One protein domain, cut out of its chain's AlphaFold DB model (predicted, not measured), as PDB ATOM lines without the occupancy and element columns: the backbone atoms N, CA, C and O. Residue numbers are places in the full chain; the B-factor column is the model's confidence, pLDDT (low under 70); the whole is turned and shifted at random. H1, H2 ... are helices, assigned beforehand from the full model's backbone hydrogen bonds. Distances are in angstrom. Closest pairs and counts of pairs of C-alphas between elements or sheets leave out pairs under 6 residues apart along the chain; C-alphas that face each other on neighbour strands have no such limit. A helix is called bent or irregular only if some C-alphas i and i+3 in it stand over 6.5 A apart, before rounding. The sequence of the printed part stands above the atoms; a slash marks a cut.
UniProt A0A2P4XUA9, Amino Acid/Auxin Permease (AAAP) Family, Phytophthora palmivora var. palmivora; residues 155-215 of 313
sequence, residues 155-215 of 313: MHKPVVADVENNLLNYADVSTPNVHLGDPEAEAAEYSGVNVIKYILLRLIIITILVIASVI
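This is residues 155 to 215 of the 313 residues of the protein "Amino Acid/Auxin Permease (AAAP) Family" of Phytophthora palmivora var. palmivora (UniProt A0A2P4XUA9). One long straight helix, H3, runs out as an arm from a loosely looped stretch of chain that includes two short helices, H1 and H2. Residues 162 to 170 stick out as a loop at the far end from the tip of H3, and residues 200 to 215, part of H3, stick out at the other end. The printed part has 61 residues with three named helices, in the order H1, H2, H3, and no named strand; its class is all helix. The whole is extended, with a radius of gyration of the C-alphas of 16.5 A, and its C-alphas span 50 by 29 by 16 A.

The printed part begins at Met 155, whose C-alpha is at (148.079, 146.408, 130.581), and residues 155 to 169 hold no named element. H1 is residues 170 to 174, from C-alpha 170 at (158.917, 133.519, 115.474), and is 7.0 A long. It is neither bent nor irregular, but only just: C-alphas 171 and 174 are 6.1 A apart. H2 is residues 183 to 189, 10.2 A long. H3, residues 193 to 215, is 34.2 A long and ends with C-alpha 215 at (119.913, 132.219, 128.996). It too is neither bent nor irregular, but only just, with C-alphas 193 and 196 6.0 A apart.

H1, H2 and H3 each touch no helix. H1 is apart from H2, with no C-alpha of the one within 8 A of the other, and by the same measure H1 is apart from H3. A short link of 8 residues joins H1 to H2. H2 and H3 meet only through their link, a tight one of 3 residues. In H2 every O i to N i+4 pair is within hydrogen-bond range, in H3 18 of 19 are, and in H1 0 of 1, with 0 of 2 O i to N i+3 pairs within range.

The two C-alphas farthest apart are those of Glu 164 and Ile 215, 51.5 A, while the first and last printed C-alphas are 31.6 A apart. The outline is flat, but only just. Residues 162 to 170 and residues 200 to 215 stand free; without them the body has 36 residues and spans 30 by 16 by 14 A. The printed part has no cut, and neither of its two links between helices is long. The mean pLDDT of the printed part is 70.7; residues 157 to 181, 25 in number, are under 70, with a mean of 46 in H1, against 74 in H2 and 90 in H3.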
ATOM      1  N   MET A 155     147.034 147.297 130.058       77.62
ATOM      2  CA  MET A 155     148.079 146.408 130.581       77.62
ATOM      3  C   MET A 155     148.740 145.638 129.422       77.62
ATOM      4  O   MET A 155     148.248 145.681 128.294       77.62
ATOM      5  N   HIS A 156     149.850 144.942 129.651       73.56
ATOM      6  CA  HIS A 156     150.508 144.076 128.667       73.56
ATOM      7  C   HIS A 156     150.851 144.808 127.359       73.56
ATOM      8  O   HIS A 156     150.465 144.408 126.250       73.56
ATOM      9  N   LYS A 157     151.519 145.962 127.468       64.62
ATOM     10  CA  LYS A 157     151.886 146.759 126.288       64.62
ATOM     11  C   LYS A 157     152.756 145.927 125.335       64.62
ATOM     12  O   LYS A 157     153.565 145.133 125.800       64.62
ATOM     13  N   PRO A 158     152.600 146.082 124.005       56.72
ATOM     14  CA  PRO A 158     153.491 145.413 123.065       56.72
ATOM     15  C   PRO A 158     154.924 145.911 123.230       56.72
ATOM     16  O   PRO A 158     155.143 147.103 123.448       56.72
ATOM     17  N   VAL A 159     155.885 145.010 123.018       54.28
ATOM     18  CA  VAL A 159     157.259 145.406 122.701       54.28
ATOM     19  C   VAL A 159     157.188 146.257 121.435       54.28
ATOM     20  O   VAL A 159     156.612 145.832 120.429       54.28
ATOM     21  N   VAL A 160     157.707 147.484 121.495       50.19
ATOM     22  CA  VAL A 160     157.886 148.314 120.302       50.19
ATOM     23  C   VAL A 160     158.831 147.535 119.396       50.19
ATOM     24  O   VAL A 160     159.972 147.294 119.773       50.19
ATOM     25  N   ALA A 161     158.330 147.071 118.251       48.03
ATOM     26  CA  ALA A 161     159.148 146.361 117.287       48.03
ATOM     27  C   ALA A 161     160.302 147.280 116.872       48.03
ATOM     28  O   ALA A 161     160.078 148.295 116.213       48.03
ATOM     29  N   ASP A 162     161.519 146.935 117.280       45.00
ATOM     30  CA  ASP A 162     162.723 147.577 116.782       45.00
ATOM     31  C   ASP A 162     162.974 147.040 115.367       45.00
ATOM     32  O   ASP A 162     163.615 146.008 115.154       45.00
ATOM     33  N   VAL A 163     162.334 147.692 114.390       51.16
ATOM     34  CA  VAL A 163     162.360 147.332 112.961       51.16
ATOM     35  C   VAL A 163     163.796 147.321 112.409       51.16
ATOM     36  O   VAL A 163     164.050 146.704 111.376       51.16
ATOM     37  N   GLU A 164     164.747 147.942 113.109       46.31
ATOM     38  CA  GLU A 164     166.133 148.123 112.677       46.31
ATOM     39  C   GLU A 164     167.018 146.880 112.898       46.31
ATOM     40  O   GLU A 164     167.967 146.664 112.146       46.31
ATOM     41  N   ASN A 165     166.675 145.997 113.847       46.47
ATOM     42  CA  ASN A 165     167.556 144.894 114.264       46.47
ATOM     43  C   ASN A 165     167.249 143.512 113.650       46.47
ATOM     44  O   ASN A 165     167.995 142.572 113.899       46.47
ATOM     45  N   ASN A 166     166.194 143.360 112.837       43.69
ATOM     46  CA  ASN A 166     165.864 142.145 112.057       43.69
ATOM     47  C   ASN A 166     166.034 140.781 112.787       43.69
ATOM     48  O   ASN A 166     166.297 139.754 112.159       43.69
ATOM     49  N   LEU A 167     165.856 140.752 114.111       39.22
ATOM     50  CA  LEU A 167     165.876 139.553 114.956       39.22
ATOM     51  C   LEU A 167     164.454 139.175 115.376       39.22
ATOM     52  O   LEU A 167     164.179 138.926 116.543       39.22
ATOM     53  N   LEU A 168     163.514 139.138 114.430       42.16
ATOM     54  CA  LEU A 168     162.192 138.586 114.720       42.16
ATOM     55  C   LEU A 168     162.293 137.060 114.752       42.16
ATOM     56  O   LEU A 168     162.066 136.376 113.751       42.16
ATOM     57  N   ASN A 169     162.637 136.515 115.919       44.34
ATOM     58  CA  ASN A 169     162.363 135.120 116.215       44.34
ATOM     59  C   ASN A 169     160.836 134.928 116.165       44.34
ATOM     60  O   ASN A 169     160.077 135.769 116.647       44.34
ATOM     61  N   TYR A 170     160.354 133.829 115.581       44.22
ATOM     62  CA  TYR A 170     158.917 133.519 115.474       44.22
ATOM     63  C   TYR A 170     158.195 133.571 116.841       44.22
ATOM     64  O   TYR A 170     156.995 133.852 116.910       44.22
ATOM     65  N   ALA A 171     158.953 133.367 117.924       43.03
ATOM     66  CA  ALA A 171     158.521 133.507 119.311       43.03
ATOM     67  C   ALA A 171     158.103 134.941 119.713       43.03
ATOM     68  O   ALA A 171     157.177 135.078 120.513       43.03
ATOM     69  N   ASP A 172     158.714 135.983 119.139       43.78
ATOM     70  CA  ASP A 172     158.515 137.388 119.539       43.78
ATOM     71  C   ASP A 172     157.374 138.076 118.773       43.78
ATOM     72  O   ASP A 172     156.767 139.029 119.253       43.78
ATOM     73  N   VAL A 173     157.018 137.563 117.590       47.09
ATOM     74  CA  VAL A 173     155.966 138.141 116.731       47.09
ATOM     75  C   VAL A 173     154.551 137.819 117.240       47.09
ATOM     76  O   VAL A 173     153.601 138.533 116.918       47.09
ATOM     77  N   SER A 174     154.389 136.754 118.034       50.53
ATOM     78  CA  SER A 174     153.066 136.169 118.324       50.53
ATOM     79  C   SER A 174     152.563 136.392 119.755       50.53
ATOM     80  O   SER A 174     151.368 136.252 120.010       50.53
ATOM     81  N   THR A 175     153.439 136.773 120.689       51.03
ATOM     82  CA  THR A 175     153.068 137.163 122.059       51.03
ATOM     83  C   THR A 175     153.646 138.541 122.349       51.03
ATOM     84  O   THR A 175     154.827 138.627 122.677       51.03
ATOM     85  N   PRO A 176     152.856 139.621 122.237       50.69
ATOM     86  CA  PRO A 176     153.301 140.962 122.585       50.69
ATOM     87  C   PRO A 176     153.305 141.090 124.115       50.69
ATOM     88  O   PRO A 176     152.472 141.789 124.677       50.69
ATOM     89  N   ASN A 177     154.193 140.349 124.777       56.69
ATOM     90  CA  ASN A 177     154.453 140.448 126.205       56.69
ATOM     91  C   ASN A 177     155.873 140.996 126.374       56.69
ATOM     92  O   ASN A 177     156.837 140.337 125.993       56.69
ATOM     93  N   VAL A 178     155.994 142.209 126.914       57.91
ATOM     94  CA  VAL A 178     157.291 142.863 127.182       57.91
ATOM     95  C   VAL A 178     158.107 142.113 128.236       57.91
ATOM     96  O   VAL A 178     159.325 142.238 128.267       57.91
ATOM     97  N   HIS A 179     157.451 141.286 129.048       56.62
ATOM     98  CA  HIS A 179     158.051 140.527 130.143       56.62
ATOM     99  C   HIS A 179     158.281 139.050 129.784       56.62
ATOM    100  O   HIS A 179     158.424 138.198 130.658       56.62
ATOM    101  N   LEU A 180     158.311 138.705 128.490       60.38
ATOM    102  CA  LEU A 180     158.520 137.330 128.038       60.38
ATOM    103  C   LEU A 180     159.871 136.774 128.533       60.38
ATOM    104  O   LEU A 180     160.924 137.172 128.047       60.38
ATOM    105  N   GLY A 181     159.834 135.813 129.460       63.06
ATOM    106  CA  GLY A 181     161.036 135.227 130.071       63.06
ATOM    107  C   GLY A 181     161.463 135.872 131.396       63.06
ATOM    108  O   GLY A 181     162.427 135.402 131.994       63.06
ATOM    109  N   ASP A 182     160.723 136.878 131.871       71.12
ATOM    110  CA  ASP A 182     160.901 137.537 133.167       71.12
ATOM    111  C   ASP A 182     159.595 137.454 133.992       71.12
ATOM    112  O   ASP A 182     158.737 138.342 133.922       71.12
ATOM    113  N   PRO A 183     159.407 136.366 134.762       72.00
ATOM    114  CA  PRO A 183     158.183 136.146 135.532       72.00
ATOM    115  C   PRO A 183     158.000 137.158 136.670       72.00
ATOM    116  O   PRO A 183     156.877 137.364 137.132       72.00
ATOM    117  N   GLU A 184     159.076 137.794 137.133       73.19
ATOM    118  CA  GLU A 184     159.032 138.774 138.222       73.19
ATOM    119  C   GLU A 184     158.494 140.113 137.715       73.19
ATOM    120  O   GLU A 184     157.617 140.706 138.351       73.19
ATOM    121  N   ALA A 185     158.942 140.555 136.537       70.50
ATOM    122  CA  ALA A 185     158.416 141.757 135.897       70.50
ATOM    123  C   ALA A 185     156.960 141.585 135.428       70.50
ATOM    124  O   ALA A 185     156.159 142.508 135.577       70.50
ATOM    125  N   GLU A 186     156.583 140.395 134.949       73.31
ATOM    126  CA  GLU A 186     155.185 140.077 134.628       73.31
ATOM    127  C   GLU A 186     154.300 140.110 135.885       73.31
ATOM    128  O   GLU A 186     153.247 140.747 135.892       73.31
ATOM    129  N   ALA A 187     154.741 139.495 136.988       74.75
ATOM    130  CA  ALA A 187     154.006 139.521 138.254       74.75
ATOM    131  C   ALA A 187     153.874 140.940 138.836       74.75
ATOM    132  O   ALA A 187     152.855 141.266 139.454       74.75
ATOM    133  N   ALA A 188     154.870 141.803 138.617       77.06
ATOM    134  CA  ALA A 188     154.832 143.194 139.055       77.06
ATOM    135  C   ALA A 188     153.722 144.005 138.363       77.06
ATOM    136  O   ALA A 188     153.146 144.901 138.986       77.06
ATOM    137  N   GLU A 189     153.352 143.679 137.120       77.75
ATOM    138  CA  GLU A 189     152.258 144.355 136.404       77.75
ATOM    139  C   GLU A 189     150.882 144.080 137.041       77.75
ATOM    140  O   GLU A 189     150.001 144.949 137.046       77.75
ATOM    141  N   TYR A 190     150.741 142.915 137.680       80.62
ATOM    142  CA  TYR A 190     149.573 142.516 138.470       80.62
ATOM    143  C   TYR A 190     149.611 143.018 139.921       80.62
ATOM    144  O   TYR A 190     148.828 142.545 140.744       80.62
ATOM    145  N   SER A 191     150.481 143.973 140.258       79.19
ATOM    146  CA  SER A 191     150.602 144.538 141.608       79.19
ATOM    147  C   SER A 191     150.024 145.961 141.726       79.19
ATOM    148  O   SER A 191     149.722 146.641 140.741       79.19
ATOM    149  N   GLY A 192     149.808 146.425 142.962       82.75
ATOM    150  CA  GLY A 192     149.341 147.786 143.247       82.75
ATOM    151  C   GLY A 192     147.917 148.084 142.753       82.75
ATOM    152  O   GLY A 192     146.995 147.293 142.933       82.75
ATOM    153  N   VAL A 193     147.713 149.256 142.138       79.38
ATOM    154  CA  VAL A 193     146.384 149.742 141.698       79.38
ATOM    155  C   VAL A 193     145.797 148.893 140.560       79.38
ATOM    156  O   VAL A 193     144.576 148.837 140.392       79.38
ATOM    157  N   ASN A 194     146.643 148.193 139.800       82.19
ATOM    158  CA  ASN A 194     146.196 147.309 138.726       82.19
ATOM    159  C   ASN A 194     145.449 146.082 139.259       82.19
ATOM    160  O   ASN A 194     144.571 145.584 138.557       82.19
ATOM    161  N   VAL A 195     145.702 145.671 140.512       85.81
ATOM    162  CA  VAL A 195     145.028 144.532 141.163       85.81
ATOM    163  C   VAL A 195     143.514 144.677 141.111       85.81
ATOM    164  O   VAL A 195     142.800 143.801 140.632       85.81
ATOM    165  N   ILE A 196     143.017 145.824 141.565       86.94
ATOM    166  CA  ILE A 196     141.578 146.082 141.642       86.94
ATOM    167  C   ILE A 196     140.980 146.146 140.232       86.94
ATOM    168  O   ILE A 196     139.903 145.605 139.991       86.94
ATOM    169  N   LYS A 197     141.691 146.768 139.285       87.06
ATOM    170  CA  LYS A 197     141.221 146.939 137.906       87.06
ATOM    171  C   LYS A 197     141.052 145.601 137.184       87.06
ATOM    172  O   LYS A 197     139.993 145.370 136.602       87.06
ATOM    173  N   TYR A 198     142.059 144.725 137.234       87.00
ATOM    174  CA  TYR A 198     141.992 143.447 136.522       87.00
ATOM    175  C   TYR A 198     140.987 142.492 137.181       87.00
ATOM    176  O   TYR A 198     140.224 141.835 136.472       87.00
ATOM    177  N   ILE A 199     140.910 142.455 138.520       90.69
ATOM    178  CA  ILE A 199     139.930 141.617 139.235       90.69
ATOM    179  C   ILE A 199     138.507 142.038 138.868       90.69
ATOM    180  O   ILE A 199     137.690 141.181 138.535       90.69
ATOM    181  N   LEU A 200     138.210 143.344 138.880       92.81
ATOM    182  CA  LEU A 200     136.893 143.849 138.488       92.81
ATOM    183  C   LEU A 200     136.561 143.497 137.037       92.81
ATOM    184  O   LEU A 200     135.461 143.019 136.770       92.81
ATOM    185  N   LEU A 201     137.508 143.669 136.110       91.44
ATOM    186  CA  LEU A 201     137.304 143.302 134.709       91.44
ATOM    187  C   LEU A 201     136.993 141.807 134.556       91.44
ATOM    188  O   LEU A 201     136.010 141.451 133.905       91.44
ATOM    189  N   ARG A 202     137.788 140.928 135.180       92.31
ATOM    190  CA  ARG A 202     137.559 139.475 135.132       92.31
ATOM    191  C   ARG A 202     136.212 139.097 135.740       92.31
ATOM    192  O   ARG A 202     135.492 138.307 135.137       92.31
ATOM    193  N   LEU A 203     135.837 139.678 136.883       93.94
ATOM    194  CA  LEU A 203     134.536 139.434 137.516       93.94
ATOM    195  C   LEU A 203     133.371 139.854 136.619       93.94
ATOM    196  O   LEU A 203     132.403 139.102 136.499       93.94
ATOM    197  N   ILE A 204     133.468 141.007 135.955       94.75
ATOM    198  CA  ILE A 204     132.446 141.472 135.007       94.75
ATOM    199  C   ILE A 204     132.317 140.485 133.844       94.75
ATOM    200  O   ILE A 204     131.209 140.047 133.540       94.75
ATOM    201  N   ILE A 205     133.436 140.081 133.236       91.75
ATOM    202  CA  ILE A 205     133.433 139.124 132.119       91.75
ATOM    203  C   ILE A 205     132.816 137.788 132.553       91.75
ATOM    204  O   ILE A 205     131.927 137.283 131.874       91.75
ATOM    205  N   ILE A 206     133.233 137.233 133.696       92.56
ATOM    206  CA  ILE A 206     132.695 135.963 134.215       92.56
ATOM    207  C   ILE A 206     131.195 136.082 134.493       92.56
ATOM    208  O   ILE A 206     130.438 135.188 134.128       92.56
ATOM    209  N   THR A 207     130.748 137.190 135.083       94.69
ATOM    210  CA  THR A 207     129.324 137.419 135.365       94.69
ATOM    211  C   THR A 207     128.504 137.440 134.075       94.69
ATOM    212  O   THR A 207     127.474 136.775 133.996       94.69
ATOM    213  N   ILE A 208     128.981 138.132 133.036       93.44
ATOM    214  CA  ILE A 208     128.327 138.157 131.719       93.44
ATOM    215  C   ILE A 208     128.273 136.750 131.110       93.44
ATOM    216  O   ILE A 208     127.226 136.346 130.610       93.44
ATOM    217  N   LEU A 209     129.367 135.987 131.183       90.81
ATOM    218  CA  LEU A 209     129.420 134.616 130.662       90.81
ATOM    219  C   LEU A 209     128.445 133.677 131.386       90.81
ATOM    220  O   LEU A 209     127.823 132.843 130.736       90.81
ATOM    221  N   VAL A 210     128.281 133.822 132.704       92.94
ATOM    222  CA  VAL A 210     127.314 133.036 133.491       92.94
ATOM    223  C   VAL A 210     125.876 133.421 133.148       92.94
ATOM    224  O   VAL A 210     125.026 132.549 133.000       92.94
ATOM    225  N   ILE A 211     125.582 134.712 132.975       93.38
ATOM    226  CA  ILE A 211     124.246 135.149 132.541       93.38
ATOM    227  C   ILE A 211     123.935 134.582 131.149       93.38
ATOM    228  O   ILE A 211     122.866 134.013 130.938       93.38
ATOM    229  N   ALA A 212     124.887 134.677 130.218       89.69
ATOM    230  CA  ALA A 212     124.735 134.126 128.877       89.69
ATOM    231  C   ALA A 212     124.547 132.601 128.897       89.69
ATOM    232  O   ALA A 212     123.708 132.091 128.160       89.69
ATOM    233  N   SER A 213     125.270 131.867 129.751       88.62
ATOM    234  CA  SER A 213     125.125 130.411 129.838       88.62
ATOM    235  C   SER A 213     123.764 129.984 130.384       88.62
ATOM    236  O   SER A 213     123.227 128.988 129.917       88.62
ATOM    237  N   VAL A 214     123.181 130.739 131.320       89.12
ATOM    238  CA  VAL A 214     121.831 130.467 131.841       89.12
ATOM    239  C   VAL A 214     120.763 130.742 130.784       89.12
ATOM    240  O   VAL A 214     119.843 129.941 130.649       89.12
ATOM    241  N   ILE A 215     120.888 131.840 130.032       88.56
ATOM    242  CA  ILE A 215     119.913 132.219 128.996       88.56
ATOM    243  C   ILE A 215     119.978 131.267 127.795       88.56
ATOM    244  O   ILE A 215     118.948 130.904 127.243       88.56
TER     245      ILE A 215